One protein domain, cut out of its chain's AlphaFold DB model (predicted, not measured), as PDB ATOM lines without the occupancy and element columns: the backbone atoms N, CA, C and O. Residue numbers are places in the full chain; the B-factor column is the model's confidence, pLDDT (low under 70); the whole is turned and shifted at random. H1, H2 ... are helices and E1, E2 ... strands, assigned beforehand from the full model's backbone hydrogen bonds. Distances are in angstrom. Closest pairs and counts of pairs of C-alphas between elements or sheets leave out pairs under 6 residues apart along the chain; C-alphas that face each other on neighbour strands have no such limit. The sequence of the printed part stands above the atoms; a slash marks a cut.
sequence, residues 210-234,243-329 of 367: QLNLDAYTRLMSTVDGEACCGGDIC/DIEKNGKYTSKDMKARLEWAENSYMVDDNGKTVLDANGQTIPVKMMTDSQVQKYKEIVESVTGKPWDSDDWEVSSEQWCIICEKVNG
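AT A GLANCE: This is residues 210 to 234 and 243 to 329 of the 367 residues of the protein "EF-hand domain-containing protein" of Candidatus Gastranaerophilales bacterium HUM_4 (UniProt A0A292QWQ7). Four helices, H1, H3, H4 and H5, form a loose four-cornered bundle with neighbours running opposite ways; the two-strand sheet E1 and E4 caps one end, with small H2 beside it. At the other end of H3, the hairpin E2 and E3 carries a loop, residues 267 to 283, whose C-alphas lie 18 to 28 A from the mean. The printed part has 112 residues, ordered H1 H2 E1 H3 E2 E3 H4 E4 H5, mostly helix; both sheets are antiparallel. It is compact, with a radius of gyration of the C-alphas of 15.1 A and spans of 43 by 30 by 29 A.

HOW THE PARTS SIT: Look first at E1, residues 249 to 251, antiparallel to E4, residues 314 to 316; N 250 and O 315 are within hydrogen-bond range at 2.9 A. H4, residues 290 to 304, touches H5, residues 317 to 328, closest at the C-alphas of Val 303 and Gln 319, 6.3 A, opposite ways at a tilt of 36 degrees, only just steep. H3, residues 252 to 263, touches H1, residues 213 to 220, with 258 to 263 alone; the C-alphas of Ala 215 and Ala 262 are closest, 4.6 A, at a shallow tilt of 2 degrees, opposite ways. H3 and H4 are close but not clearly touching, the closest C-alphas, Glu 263 and Val 293, being 7.0 A apart. In the hairpin of E2, residues 264 to 266, and E3, residues 284 to 286, antiparallel, find N 265 and O 285 at 2.8 A, within hydrogen-bond range. H2, residues 243 to 247, touches no helix. In H1 to H5 every O i to N i+4 pair is within hydrogen-bond range.

IN THESE COORDINATES: Find C-alpha 213 at (20.653, -9.715, 50.473), where H1 begins; H5 ends at C-alpha 328, at (10.573, -2.632, 50.385). H4 measures 21.1 A, H3 16.4 A and H5 16.3 A.

THE WHOLE: Residues 235 to 242 are not printed; C-alphas 234 and 243 are 21.3 A apart. The link E2 to E3 is long. Mean pLDDT of the printed part is 72.3, with 40 residues under 70, among them 221 to 234.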
ATOM      1  N   GLN A 210      13.961  -8.081  44.259       71.75
ATOM      2  CA  GLN A 210      14.854  -8.156  43.103       71.75
ATOM      3  C   GLN A 210      16.320  -8.130  43.532       71.75
ATOM      4  O   GLN A 210      17.172  -8.654  42.820       71.75
ATOM      5  N   LEU A 211      16.621  -7.510  44.671       69.69
ATOM      6  CA  LEU A 211      17.973  -7.381  45.183       69.69
ATOM      7  C   LEU A 211      18.441  -8.676  45.839       69.69
ATOM      8  O   LEU A 211      17.675  -9.418  46.441       69.69
ATOM      9  N   ASN A 212      19.743  -8.903  45.753       69.94
ATOM     10  CA  ASN A 212      20.427  -9.844  46.622       69.94
ATOM     11  C   ASN A 212      20.529  -9.262  48.043       69.94
ATOM     12  O   ASN A 212      20.560  -8.038  48.197       69.94
ATOM     13  N   LEU A 213      20.616 -10.114  49.067       66.56
ATOM     14  CA  LEU A 213      20.653  -9.715  50.473       66.56
ATOM     15  C   LEU A 213      21.782  -8.723  50.750       66.56
ATOM     16  O   LEU A 213      21.525  -7.667  51.309       66.56
ATOM     17  N   ASP A 214      22.992  -9.000  50.274       67.19
ATOM     18  CA  ASP A 214      24.152  -8.116  50.436       67.19
ATOM     19  C   ASP A 214      23.952  -6.743  49.774       67.19
ATOM     20  O   ASP A 214      24.273  -5.709  50.361       67.19
ATOM     21  N   ALA A 215      23.395  -6.712  48.559       73.19
ATOM     22  CA  ALA A 215      23.127  -5.462  47.849       73.19
ATOM     23  C   ALA A 215      22.060  -4.637  48.581       73.19
ATOM     24  O   ALA A 215      22.226  -3.436  48.783       73.19
ATOM     25  N   TYR A 216      20.987  -5.287  49.039       74.44
ATOM     26  CA  TYR A 216      19.958  -4.649  49.853       74.44
ATOM     27  C   TYR A 216      20.516  -4.117  51.171       74.44
ATOM     28  O   TYR A 216      20.290  -2.960  51.511       74.44
ATOM     29  N   THR A 217      21.279  -4.938  51.885       67.50
ATOM     30  CA  THR A 217      21.955  -4.586  53.132       67.50
ATOM     31  C   THR A 217      22.776  -3.317  52.964       67.50
ATOM     32  O   THR A 217      22.629  -2.385  53.743       67.50
ATOM     33  N   ARG A 218      23.579  -3.224  51.904       73.00
ATOM     34  CA  ARG A 218      24.402  -2.038  51.634       73.00
ATOM     35  C   ARG A 218      23.578  -0.818  51.224       73.00
ATOM     36  O   ARG A 218      23.935   0.303  51.580       73.00
ATOM     37  N   LEU A 219      22.465  -1.020  50.514       77.00
ATOM     38  CA  LEU A 219      21.535   0.060  50.172       77.00
ATOM     39  C   LEU A 219      20.756   0.580  51.378       77.00
ATOM     40  O   LEU A 219      20.434   1.760  51.395       77.00
ATOM     41  N   MET A 220      20.428  -0.268  52.354       73.31
ATOM     42  CA  MET A 220      19.395   0.032  53.352       73.31
ATOM     43  C   MET A 220      19.880   0.009  54.810       73.31
ATOM     44  O   MET A 220      19.096   0.318  55.705       73.31
ATOM     45  N   SER A 221      21.142  -0.333  55.086       59.81
ATOM     46  CA  SER A 221      21.682  -0.339  56.453       59.81
ATOM     47  C   SER A 221      21.808   1.064  57.062       59.81
ATOM     48  O   SER A 221      22.199   2.029  56.396       59.81
ATOM     49  N   THR A 222      21.496   1.185  58.352       51.03
ATOM     50  CA  THR A 222      21.746   2.381  59.181       51.03
ATOM     51  C   THR A 222      22.889   2.125  60.183       51.03
ATOM     52  O   THR A 222      23.509   1.064  60.120       51.03
ATOM     53  N   VAL A 223      23.275   3.140  60.978       40.72
ATOM     54  CA  VAL A 223      24.576   3.267  61.685       40.72
ATOM     55  C   VAL A 223      24.949   2.073  62.571       40.72
ATOM     56  O   VAL A 223      26.134   1.753  62.655       40.72
ATOM     57  N   ASP A 224      23.972   1.340  63.097       37.62
ATOM     58  CA  ASP A 224      24.207   0.392  64.192       37.62
ATOM     59  C   ASP A 224      24.210  -1.085  63.776       37.62
ATOM     60  O   ASP A 224      23.961  -1.971  64.586       37.62
ATOM     61  N   GLY A 225      24.401  -1.399  62.489       39.66
ATOM     62  CA  GLY A 225      24.198  -2.780  62.011       39.66
ATOM     63  C   GLY A 225      22.728  -3.227  62.068       39.66
ATOM     64  O   GLY A 225      22.361  -4.271  61.531       39.66
ATOM     65  N   GLU A 226      21.854  -2.385  62.611       36.47
ATOM     66  CA  GLU A 226      20.424  -2.426  62.411       36.47
ATOM     67  C   GLU A 226      20.139  -1.877  61.014       36.47
ATOM     68  O   GLU A 226      20.374  -0.708  60.687       36.47
ATOM     69  N   ALA A 227      19.641  -2.744  60.134       36.69
ATOM     70  CA  ALA A 227      18.868  -2.257  59.007       36.69
ATOM     71  C   ALA A 227      17.744  -1.384  59.570       36.69
ATOM     72  O   ALA A 227      17.162  -1.748  60.591       36.69
ATOM     73  N   CYS A 228      17.276  -0.395  58.808       38.16
ATOM     74  CA  CYS A 228      15.969   0.226  59.054       38.16
ATOM     75  C   CYS A 228      14.795  -0.788  59.041       38.16
ATOM     76  O   CYS A 228      13.631  -0.408  59.084       38.16
ATOM     77  N   CYS A 229      15.090  -2.084  58.905       40.94
ATOM     78  CA  CYS A 229      14.219  -3.236  58.844       40.94
ATOM     79  C   CYS A 229      14.928  -4.434  59.544       40.94
ATOM     80  O   CYS A 229      15.546  -5.256  58.871       40.94
ATOM     81  N   GLY A 230      14.884  -4.517  60.879       33.09
ATOM     82  CA  GLY A 230      15.702  -5.397  61.734       33.09
ATOM     83  C   GLY A 230      15.830  -6.890  61.362       33.09
ATOM     84  O   GLY A 230      14.861  -7.576  61.014       33.09
ATOM     85  N   GLY A 231      17.060  -7.401  61.466       34.72
ATOM     86  CA  GLY A 231      17.384  -8.832  61.506       34.72
ATOM     87  C   GLY A 231      17.472  -9.509  60.140       34.72
ATOM     88  O   GLY A 231      16.461 -10.009  59.642       34.72
ATOM     89  N   ASP A 232      18.644  -9.374  59.513       36.34
ATOM     90  CA  ASP A 232      19.451 -10.387  58.790       36.34
ATOM     91  C   ASP A 232      20.535  -9.643  57.985       36.34
ATOM     92  O   ASP A 232      20.693  -9.804  56.776       36.34
ATOM     93  N   ILE A 233      21.232  -8.728  58.660       37.72
ATOM     94  CA  ILE A 233      22.372  -8.013  58.101       37.72
ATOM     95  C   ILE A 233      23.601  -8.554  58.814       37.72
ATOM     96  O   ILE A 233      23.767  -8.351  60.012       37.72
ATOM     97  N   CYS A 234      24.456  -9.259  58.077       31.42
ATOM     98  CA  CYS A 234      25.816  -9.506  58.528       31.42
ATOM     99  C   CYS A 234      26.498  -8.149  58.742       31.42
ATOM    100  O   CYS A 234      26.448  -7.297  57.852       31.42
ATOM    101  N   ASP A 243      26.387  10.416  58.617       45.34
ATOM    102  CA  ASP A 243      25.997  11.752  58.173       45.34
ATOM    103  C   ASP A 243      24.511  12.090  58.408       45.34
ATOM    104  O   ASP A 243      24.230  13.260  58.678       45.34
ATOM    105  N   ILE A 244      23.568  11.123  58.435       48.81
ATOM    106  CA  ILE A 244      22.164  11.442  58.802       48.81
ATOM    107  C   ILE A 244      22.059  11.856  60.267       48.81
ATOM    108  O   ILE A 244      21.382  12.829  60.574       48.81
ATOM    109  N   GLU A 245      22.742  11.166  61.177       43.53
ATOM    110  CA  GLU A 245      22.638  11.458  62.612       43.53
ATOM    111  C   GLU A 245      23.412  12.717  63.010       43.53
ATOM    112  O   GLU A 245      23.035  13.407  63.955       43.53
ATOM    113  N   LYS A 246      24.464  13.068  62.259       49.56
ATOM    114  CA  LYS A 246      25.215  14.312  62.476       49.56
ATOM    115  C   LYS A 246      24.529  15.537  61.871       49.56
ATOM    116  O   LYS A 246      24.655  16.620  62.438       49.56
ATOM    117  N   ASN A 247      23.819  15.390  60.746       53.16
ATOM    118  CA  ASN A 247      23.319  16.526  59.955       53.16
ATOM    119  C   ASN A 247      21.799  16.520  59.687       53.16
ATOM    120  O   ASN A 247      21.290  17.458  59.069       53.16
ATOM    121  N   GLY A 248      21.073  15.483  60.112       62.59
ATOM    122  CA  GLY A 248      19.632  15.290  59.890       62.59
ATOM    123  C   GLY A 248      19.232  14.909  58.456       62.59
ATOM    124  O   GLY A 248      18.045  14.943  58.129       62.59
ATOM    125  N   LYS A 249      20.198  14.619  57.571       73.75
ATOM    126  CA  LYS A 249      19.978  14.414  56.127       73.75
ATOM    127  C   LYS A 249      21.120  13.644  55.459       73.75
ATOM    128  O   LYS A 249      22.264  13.764  55.888       73.75
ATOM    129  N   TYR A 250      20.821  12.923  54.376       76.38
ATOM    130  CA  TYR A 250      21.835  12.416  53.443       76.38
ATOM    131  C   TYR A 250      22.035  13.402  52.296       76.38
ATOM    132  O   TYR A 250      21.068  13.901  51.720       76.38
ATOM    133  N   THR A 251      23.281  13.655  51.917       82.88
ATOM    134  CA  THR A 251      23.589  14.404  50.697       82.88
ATOM    135  C   THR A 251      23.492  13.506  49.462       82.88
ATOM    136  O   THR A 251      23.552  12.275  49.548       82.88
ATOM    137  N   SER A 252      23.395  14.123  48.284       84.69
ATOM    138  CA  SER A 252      23.502  13.433  46.993       84.69
ATOM    139  C   SER A 252      24.744  12.539  46.895       84.69
ATOM    140  O   SER A 252      24.680  11.424  46.378       84.69
ATOM    141  N   LYS A 253      25.870  12.998  47.449       82.38
ATOM    142  CA  LYS A 253      27.136  12.264  47.479       82.38
ATOM    143  C   LYS A 253      27.042  10.993  48.322       82.38
ATOM    144  O   LYS A 253      27.533   9.954  47.888       82.38
ATOM    145  N   ASP A 254      26.386  11.061  49.475       78.38
ATOM    146  CA  ASP A 254      26.246   9.918  50.388       78.38
ATOM    147  C   ASP A 254      25.385   8.827  49.750       78.38
ATOM    148  O   ASP A 254      25.737   7.648  49.750       78.38
ATOM    149  N   MET A 255      24.280   9.237  49.126       84.06
ATOM    150  CA  MET A 255      23.363   8.346  48.419       84.06
ATOM    151  C   MET A 255      24.019   7.703  47.188       84.06
ATOM    152  O   MET A 255      23.828   6.511  46.938       84.06
ATOM    153  N   LYS A 256      24.844   8.455  46.445       85.88
ATOM    154  CA  LYS A 256      25.636   7.927  45.321       85.88
ATOM    155  C   LYS A 256      26.687   6.919  45.778       85.88
ATOM    156  O   LYS A 256      26.757   5.838  45.203       85.88
ATOM    157  N   ALA A 257      27.445   7.236  46.827       77.81
ATOM    158  CA  ALA A 257      28.450   6.333  47.386       77.81
ATOM    159  C   ALA A 257      27.820   5.026  47.898       77.81
ATOM    160  O   ALA A 257      28.368   3.942  47.709       77.81
ATOM    161  N   ARG A 258      26.624   5.116  48.487       79.38
ATOM    162  CA  ARG A 258      25.856   3.957  48.942       79.38
ATOM    163  C   ARG A 258      25.413   3.057  47.787       79.38
ATOM    164  O   ARG A 258      25.577   1.841  47.867       79.38
ATOM    165  N   LEU A 259      24.896   3.638  46.700       85.81
ATOM    166  CA  LEU A 259      24.550   2.880  45.495       85.81
ATOM    167  C   LEU A 259      25.787   2.233  44.862       85.81
ATOM    168  O   LEU A 259      25.737   1.060  44.513       85.81
ATOM    169  N   GLU A 260      26.902   2.960  44.763       79.50
ATOM    170  CA  GLU A 260      28.167   2.434  44.231       79.50
ATOM    171  C   GLU A 260      28.670   1.230  45.046       79.50
ATOM    172  O   GLU A 260      29.146   0.238  44.483       79.50
ATOM    173  N   TRP A 261      28.506   1.283  46.370       75.25
ATOM    174  CA  TRP A 261      28.884   0.196  47.267       75.25
ATOM    175  C   TRP A 261      27.941  -1.009  47.206       75.25
ATOM    176  O   TRP A 261      28.377  -2.147  47.379       75.25
ATOM    177  N   ALA A 262      26.654  -0.786  46.956       77.75
ATOM    178  CA  ALA A 262      25.693  -1.863  46.750       77.75
ATOM    179  C   ALA A 262      25.792  -2.500  45.361       77.75
ATOM    180  O   ALA A 262      25.548  -3.696  45.207       77.75
ATOM    181  N   GLU A 263      26.179  -1.718  44.352       78.62
ATOM    182  CA  GLU A 263      26.415  -2.209  42.999       78.62
ATOM    183  C   GLU A 263      27.597  -3.188  42.966       78.62
ATOM    184  O   GLU A 263      27.566  -4.162  42.207       78.62
ATOM    185  N   ASN A 264      28.605  -2.971  43.820       70.62
ATOM    186  CA  ASN A 264      29.876  -3.689  43.791       70.62
ATOM    187  C   ASN A 264      30.222  -4.344  45.136       70.62
ATOM    188  O   ASN A 264      30.383  -3.677  46.152       70.62
ATOM    189  N   SER A 265      30.471  -5.651  45.134       66.38
ATOM    190  CA  SER A 265      31.147  -6.354  46.233       66.38
ATOM    191  C   SER A 265      32.565  -6.743  45.851       66.38
ATOM    192  O   SER A 265      33.060  -6.381  44.787       66.38
ATOM    193  N   TYR A 266      33.226  -7.470  46.738       65.56
ATOM    194  CA  TYR A 266      34.527  -8.059  46.500       65.56
ATOM    195  C   TYR A 266      34.373  -9.572  46.432       65.56
ATOM    196  O   TYR A 266      33.564 -10.163  47.147       65.56
ATOM    197  N   MET A 267      35.141 -10.208  45.558       63.22
ATOM    198  CA  MET A 267      35.163 -11.658  45.467       63.22
ATOM    199  C   MET A 267      35.612 -12.229  46.810       63.22
ATOM    200  O   MET A 267      36.620 -11.790  47.357       63.22
ATOM    201  N   VAL A 268      34.872 -13.201  47.333       59.53
ATOM    202  CA  VAL A 268      35.236 -13.957  48.537       59.53
ATOM    203  C   VAL A 268      35.342 -15.437  48.192       59.53
ATOM    204  O   VAL A 268      34.576 -15.916  47.348       59.53
ATOM    205  N   ASP A 269      36.301 -16.130  48.806       61.66
ATOM    206  CA  ASP A 269      36.471 -17.578  48.683       61.66
ATOM    207  C   ASP A 269      35.374 -18.355  49.435       61.66
ATOM    208  O   ASP A 269      34.493 -17.764  50.066       61.66
ATOM    209  N   ASP A 270      35.423 -19.687  49.367       53.09
ATOM    210  CA  ASP A 270      34.440 -20.583  49.997       53.09
ATOM    211  C   ASP A 270      34.412 -20.480  51.537       53.09
ATOM    212  O   ASP A 270      33.505 -21.007  52.172       53.09
ATOM    213  N   ASN A 271      35.384 -19.791  52.149       51.25
ATOM    214  CA  ASN A 271      35.437 -19.520  53.586       51.25
ATOM    215  C   ASN A 271      35.062 -18.063  53.921       51.25
ATOM    216  O   ASN A 271      35.284 -17.618  55.048       51.25
ATOM    217  N   GLY A 272      34.550 -17.296  52.951       51.22
ATOM    218  CA  GLY A 272      34.147 -15.901  53.135       51.22
ATOM    219  C   GLY A 272      35.306 -14.900  53.170       51.22
ATOM    220  O   GLY A 272      35.100 -13.741  53.523       51.22
ATOM    221  N   LYS A 273      36.531 -15.298  52.798       61.38
ATOM    222  CA  LYS A 273      37.691 -14.398  52.807       61.38
ATOM    223  C   LYS A 273      37.842 -13.671  51.473       61.38
ATOM    224  O   LYS A 273      37.836 -14.300  50.418       61.38
ATOM    225  N   THR A 274      38.058 -12.354  51.521       66.44
ATOM    226  CA  THR A 274      38.301 -11.524  50.332       66.44
ATOM    227  C   THR A 274      39.461 -12.056  49.494       66.44
ATOM    228  O   THR A 274      40.586 -12.207  49.976       66.44
ATOM    229  N   VAL A 275      39.183 -12.293  48.217       72.25
ATOM    230  CA  VAL A 275      40.158 -12.685  47.210       72.25
ATOM    231  C   VAL A 275      40.758 -11.434  46.584       72.25
ATOM    232  O   VAL A 275      40.053 -10.507  46.178       72.25
ATOM    233  N   LEU A 276      42.085 -11.429  46.511       76.81
ATOM    234  CA  LEU A 276      42.870 -10.353  45.928       76.81
ATOM    235  C   LEU A 276      43.409 -10.776  44.558       76.81
ATOM    236  O   LEU A 276      43.688 -11.955  44.327       76.81
ATOM    237  N   ASP A 277      43.565  -9.815  43.656       77.25
ATOM    238  CA  ASP A 277      44.247  -9.996  42.384       77.25
ATOM    239  C   ASP A 277      45.769 -10.155  42.578       77.25
ATOM    240  O   ASP A 277      46.307 -10.086  43.688       77.25
ATOM    241  N   ALA A 278      46.494 -10.351  41.475       81.81
ATOM    242  CA  ALA A 278      47.948 -10.520  41.499       81.81
ATOM    243  C   ALA A 278      48.718  -9.300  42.053       81.81
ATOM    244  O   ALA A 278      49.892  -9.432  42.400       81.81
ATOM    245  N   ASN A 279      48.073  -8.134  42.149       83.19
ATOM    246  CA  ASN A 279      48.634  -6.892  42.673       83.19
ATOM    247  C   ASN A 279      48.199  -6.616  44.123       83.19
ATOM    248  O   ASN A 279      48.544  -5.568  44.672       83.19
ATOM    249  N   GLY A 280      47.449  -7.529  44.750       75.12
ATOM    250  CA  GLY A 280      46.913  -7.355  46.099       75.12
ATOM    251  C   GLY A 280      45.676  -6.454  46.171       75.12
ATOM    252  O   GLY A 280      45.322  -6.015  47.263       75.12
ATOM    253  N   GLN A 281      45.023  -6.163  45.043       69.31
ATOM    254  CA  GLN A 281      43.784  -5.383  44.988       69.31
ATOM    255  C   GLN A 281      42.564  -6.294  45.094       69.31
ATOM    256  O   GLN A 281      42.587  -7.435  44.643       69.31
ATOM    257  N   THR A 282      41.478  -5.807  45.684       68.06
ATOM    258  CA  THR A 282      40.233  -6.574  45.762       68.06
ATOM    259  C   THR A 282      39.614  -6.745  44.376       68.06
ATOM    260  O   THR A 282      39.603  -5.821  43.563       68.06
ATOM    261  N   ILE A 283      39.093  -7.939  44.089       66.75
ATOM    262  CA  ILE A 283      38.448  -8.220  42.801       66.75
ATOM    263  C   ILE A 283      36.972  -7.817  42.901       66.75
ATOM    264  O   ILE A 283      36.259  -8.427  43.701       66.75
ATOM    265  N   PRO A 284      36.488  -6.824  42.132       64.44
ATOM    266  CA  PRO A 284      35.100  -6.395  42.212       64.44
ATOM    267  C   PRO A 284      34.155  -7.451  41.625       64.44
ATOM    268  O   PRO A 284      34.427  -8.045  40.581       64.44
ATOM    269  N   VAL A 285      33.021  -7.660  42.287       66.88
ATOM    270  CA  VAL A 285      31.927  -8.522  41.832       66.88
ATOM    271  C   VAL A 285      30.663  -7.686  41.775       66.88
ATOM    272  O   VAL A 285      30.190  -7.193  42.799       66.88
ATOM    273  N   LYS A 286      30.108  -7.533  40.573       73.88
ATOM    274  CA  LYS A 286      28.865  -6.794  40.375       73.88
ATOM    275  C   LYS A 286      27.699  -7.559  41.007       73.88
ATOM    276  O   LYS A 286      27.467  -8.715  40.656       73.88
ATOM    277  N   MET A 287      26.993  -6.922  41.940       73.25
ATOM    278  CA  MET A 287      25.869  -7.517  42.678       73.25
ATOM    279  C   MET A 287      24.507  -7.100  42.134       73.25
ATOM    280  O   MET A 287      23.548  -7.862  42.237       73.25
ATOM    281  N   MET A 288      24.427  -5.894  41.571       80.56
ATOM    282  CA  MET A 288      23.208  -5.345  40.989       80.56
ATOM    283  C   MET A 288      23.319  -5.301  39.468       80.56
ATOM    284  O   MET A 288      24.352  -4.938  38.913       80.56
ATOM    285  N   THR A 289      22.245  -5.645  38.771       83.50
ATOM    286  CA  THR A 289      22.118  -5.423  37.327       83.50
ATOM    287  C   THR A 289      21.938  -3.934  37.024       83.50
ATOM    288  O   THR A 289      21.468  -3.177  37.873       83.50
ATOM    289  N   ASP A 290      22.230  -3.510  35.791       84.50
ATOM    290  CA  ASP A 290      22.019  -2.114  35.368       84.50
ATOM    291  C   ASP A 290      20.560  -1.667  35.557       84.50
ATOM    292  O   ASP A 290      20.301  -0.537  35.961       84.50
ATOM    293  N   SER A 291      19.607  -2.581  35.337       83.44
ATOM    294  CA  SER A 291      18.179  -2.341  35.573       83.44
ATOM    295  C   SER A 291      17.876  -2.077  37.053       83.44
ATOM    296  O   SER A 291      17.145  -1.149  37.386       83.44
ATOM    297  N   GLN A 292      18.489  -2.837  37.964       85.56
ATOM    298  CA  GLN A 292      18.316  -2.633  39.406       85.56
ATOM    299  C   GLN A 292      18.940  -1.317  39.875       85.56
ATOM    300  O   GLN A 292      18.329  -0.591  40.655       85.56
ATOM    301  N   VAL A 293      20.132  -0.984  39.372       89.62
ATOM    302  CA  VAL A 293      20.783   0.304  39.643       89.62
ATOM    303  C   VAL A 293      19.884   1.448  39.180       89.62
ATOM    304  O   VAL A 293      19.622   2.371  39.946       89.62
ATOM    305  N   GLN A 294      19.354   1.364  37.958       91.62
ATOM    306  CA  GLN A 294      18.462   2.379  37.410       91.62
ATOM    307  C   GLN A 294      17.160   2.509  38.213       91.62
ATOM    308  O   GLN A 294      16.754   3.621  38.543       91.62
ATOM    309  N   LYS A 295      16.552   1.391  38.615       89.81
ATOM    310  CA  LYS A 295      15.328   1.381  39.426       89.81
ATOM    311  C   LYS A 295      15.518   2.058  40.786       89.81
ATOM    312  O   LYS A 295      14.630   2.781  41.232       89.81
ATOM    313  N   TYR A 296      16.671   1.882  41.440       91.81
ATOM    314  CA  TYR A 296      16.967   2.618  42.676       91.81
ATOM    315  C   TYR A 296      17.051   4.128  42.437       91.81
ATOM    316  O   TYR A 296      16.466   4.899  43.199       91.81
ATOM    317  N   LYS A 297      17.728   4.553  41.360       95.00
ATOM    318  CA  LYS A 297      17.810   5.974  40.988       95.00
ATOM    319  C   LYS A 297      16.413   6.558  40.802       95.00
ATOM    320  O   LYS A 297      16.096   7.550  41.444       95.00
ATOM    321  N   GLU A 298      15.557   5.889  40.034       94.81
ATOM    322  CA  GLU A 298      14.168   6.310  39.806       94.81
ATOM    323  C   GLU A 298      13.366   6.437  41.112       94.81
ATOM    324  O   GLU A 298      12.602   7.388  41.282       94.81
ATOM    325  N   ILE A 299      13.559   5.518  42.069       92.88
ATOM    326  CA  ILE A 299      12.939   5.616  43.398       92.88
ATOM    327  C   ILE A 299      13.381   6.909  44.088       92.88
ATOM    328  O   ILE A 299      12.527   7.674  44.540       92.88
ATOM    329  N   VAL A 300      14.684   7.184  44.150       93.12
ATOM    330  CA  VAL A 300      15.209   8.384  44.821       93.12
ATOM    331  C   VAL A 300      14.773   9.665  44.107       93.12
ATOM    332  O   VAL A 300      14.321  10.607  44.763       93.12
ATOM    333  N   GLU A 301      14.823   9.701  42.777       95.75
ATOM    334  CA  GLU A 301      14.337  10.824  41.967       95.75
ATOM    335  C   GLU A 301      12.839  11.084  42.195       95.75
ATOM    336  O   GLU A 301      12.419  12.235  42.299       95.75
ATOM    337  N   SER A 302      12.028  10.028  42.348       95.19
ATOM    338  CA  SER A 302      10.584  10.152  42.602       95.19
ATOM    339  C   SER A 302      10.249  10.783  43.956       95.19
ATOM    340  O   SER A 302       9.197  11.404  44.103       95.19
ATOM    341  N   VAL A 303      11.132  10.625  44.946       93.69
ATOM    342  CA  VAL A 303      10.947  11.142  46.310       93.69
ATOM    343  C   VAL A 303      11.547  12.537  46.462       93.69
ATOM    344  O   VAL A 303      10.978  13.398  47.133       93.69
ATOM    345  N   THR A 304      12.693  12.777  45.830       93.00
ATOM    346  CA  THR A 304      13.389  14.070  45.892       93.00
ATOM    347  C   THR A 304      12.846  15.079  44.879       93.00
ATOM    348  O   THR A 304      12.973  16.286  45.085       93.00
ATOM    349  N   GLY A 305      12.251  14.611  43.776       94.44
ATOM    350  CA  GLY A 305      11.862  15.438  42.632       94.44
ATOM    351  C   GLY A 305      13.059  16.005  41.859       94.44
ATOM    352  O   GLY A 305      12.912  16.991  41.130       94.44
ATOM    353  N   LYS A 306      14.257  15.442  42.055       94.00
ATOM    354  CA  LYS A 306      15.526  15.934  41.509       94.00
ATOM    355  C   LYS A 306      16.202  14.840  40.683       94.00
ATOM    356  O   LYS A 306      16.146  13.692  41.103       94.00
ATOM    357  N   PRO A 307      16.857  15.173  39.555       94.38
ATOM    358  CA  PRO A 307      17.609  14.191  38.776       94.38
ATOM    359  C   PRO A 307      18.796  13.634  39.567       94.38
ATOM    360  O   PRO A 307      19.555  14.407  40.157       94.38
ATOM    361  N   TRP A 308      19.004  12.322  39.507       93.31
ATOM    362  CA  TRP A 308      20.063  11.594  40.203       93.31
ATOM    363  C   TRP A 308      21.453  12.129  39.856       93.31
ATOM    364  O   TRP A 308      22.307  12.282  40.729       93.31
ATOM    365  N   ASP A 309      21.672  12.458  38.583       91.75
ATOM    366  CA  ASP A 309      22.965  12.935  38.084       91.75
ATOM    367  C   ASP A 309      23.316  14.353  38.569       91.75
ATOM    368  O   ASP A 309      24.467  14.770  38.459       91.75
ATOM    369  N   SER A 310      22.365  15.085  39.160       90.12
ATOM    370  CA  SER A 310      22.653  16.337  39.865       90.12
ATOM    371  C   SER A 310      23.410  16.063  41.168       90.12
ATOM    372  O   SER A 310      23.225  15.019  41.790       90.12
ATOM    373  N   ASP A 311      24.242  17.003  41.613       86.00
ATOM    374  CA  ASP A 311      24.831  16.987  42.961       86.00
ATOM    375  C   ASP A 311      24.044  17.868  43.951       86.00
ATOM    376  O   ASP A 311      24.311  17.847  45.150       86.00
ATOM    377  N   ASP A 312      23.046  18.612  43.469       87.62
ATOM    378  CA  ASP A 312      22.265  19.583  44.246       87.62
ATOM    379  C   ASP A 312      20.925  18.996  44.718       87.62
ATOM    380  O   ASP A 312      19.850  19.324  44.200       87.62
ATOM    381  N   TRP A 313      21.007  18.052  45.657       90.81
ATOM    382  CA  TRP A 313      19.864  17.503  46.385       90.81
ATOM    383  C   TRP A 313      20.303  16.814  47.676       90.81
ATOM    384  O   TRP A 313      21.445  16.381  47.836       90.81
ATOM    385  N   GLU A 314      19.357  16.719  48.600       88.56
ATOM    386  CA  GLU A 314      19.511  16.078  49.898       88.56
ATOM    387  C   GLU A 314      18.247  15.258  50.177       88.56
ATOM    388  O   GLU A 314      17.177  15.545  49.635       88.56
ATOM    389  N   VAL A 315      18.383  14.235  51.012       84.56
ATOM    390  CA  VAL A 315      17.298  13.364  51.463       84.56
ATOM    391  C   VAL A 315      17.128  13.587  52.960       84.56
ATOM    392  O   VAL A 315      18.027  13.274  53.742       84.56
ATOM    393  N   SER A 316      15.988  14.151  53.362       82.44
ATOM    394  CA  SER A 316      15.609  14.256  54.776       82.44
ATOM    395  C   SER A 316      15.290  12.881  55.372       82.44
ATOM    396  O   SER A 316      15.049  11.925  54.635       82.44
ATOM    397  N   SER A 317      15.205  12.777  56.700       72.81
ATOM    398  CA  SER A 317      14.767  11.536  57.358       72.81
ATOM    399  C   SER A 317      13.395  11.050  56.869       72.81
ATOM    400  O   SER A 317      13.217   9.862  56.625       72.81
ATOM    401  N   GLU A 318      12.442  11.957  56.639       78.00
ATOM    402  CA  GLU A 318      11.114  11.609  56.106       78.00
ATOM    403  C   GLU A 318      11.201  11.060  54.674       78.00
ATOM    404  O   GLU A 318      10.608  10.033  54.347       78.00
ATOM    405  N   GLN A 319      11.995  11.705  53.816       86.31
ATOM    406  CA  GLN A 319      12.226  11.223  52.455       86.31
ATOM    407  C   GLN A 319      12.960   9.880  52.450       86.31
ATOM    408  O   GLN A 319      12.658   9.021  51.623       86.31
ATOM    409  N   TRP A 320      13.892   9.671  53.379       83.12
ATOM    410  CA  TRP A 320      14.565   8.390  53.553       83.12
ATOM    411  C   TRP A 320      13.572   7.285  53.916       83.12
ATOM    412  O   TRP A 320      13.568   6.255  53.250       83.12
ATOM    413  N   CYS A 321      12.665   7.520  54.871       74.62
ATOM    414  CA  CYS A 321      11.592   6.576  55.199       74.62
ATOM    415  C   CYS A 321      10.766   6.206  53.959       74.62
ATOM    416  O   CYS A 321      10.563   5.024  53.687       74.62
ATOM    417  N   ILE A 322      10.374   7.191  53.145       82.44
ATOM    418  CA  ILE A 322       9.628   6.948  51.902       82.44
ATOM    419  C   ILE A 322      10.453   6.126  50.896       82.44
ATOM    420  O   ILE A 322       9.915   5.237  50.230       82.44
ATOM    421  N   ILE A 323      11.756   6.402  50.761       85.19
ATOM    422  CA  ILE A 323      12.658   5.606  49.915       85.19
ATOM    423  C   ILE A 323      12.693   4.161  50.420       85.19
ATOM    424  O   ILE A 323      12.488   3.251  49.618       85.19
ATOM    425  N   CYS A 324      12.864   3.937  51.725       76.94
ATOM    426  CA  CYS A 324      12.841   2.603  52.327       76.94
ATOM    427  C   CYS A 324      11.535   1.867  52.027       76.94
ATOM    428  O   CYS A 324      11.559   0.725  51.570       76.94
ATOM    429  N   GLU A 325      10.395   2.526  52.211       73.81
ATOM    430  CA  GLU A 325       9.083   1.956  51.912       73.81
ATOM    431  C   GLU A 325       8.928   1.589  50.431       73.81
ATOM    432  O   GLU A 325       8.383   0.534  50.096       73.81
ATOM    433  N   LYS A 326       9.420   2.431  49.514       82.81
ATOM    434  CA  LYS A 326       9.385   2.152  48.071       82.81
ATOM    435  C   LYS A 326      10.311   0.999  47.692       82.81
ATOM    436  O   LYS A 326       9.909   0.148  46.899       82.81
ATOM    437  N   VAL A 327      11.512   0.935  48.272       79.31
ATOM    438  CA  VAL A 327      12.448  -0.183  48.084       79.31
ATOM    439  C   VAL A 327      11.810  -1.485  48.578       79.31
ATOM    440  O   VAL A 327      11.784  -2.476  47.849       79.31
ATOM    441  N   ASN A 328      11.217  -1.470  49.771       71.75
ATOM    442  CA  ASN A 328      10.573  -2.632  50.385       71.75
ATOM    443  C   ASN A 328       9.239  -3.013  49.718       71.75
ATOM    444  O   ASN A 328       8.771  -4.141  49.866       71.75
ATOM    445  N   GLY A 329       8.637  -2.105  48.944       73.12
ATOM    446  CA  GLY A 329       7.321  -2.296  48.329       73.12
ATOM    447  C   GLY A 329       6.160  -2.169  49.316       73.12
ATOM    448  O   GLY A 329       5.074  -2.689  49.050       73.12
TER     449      GLY A 329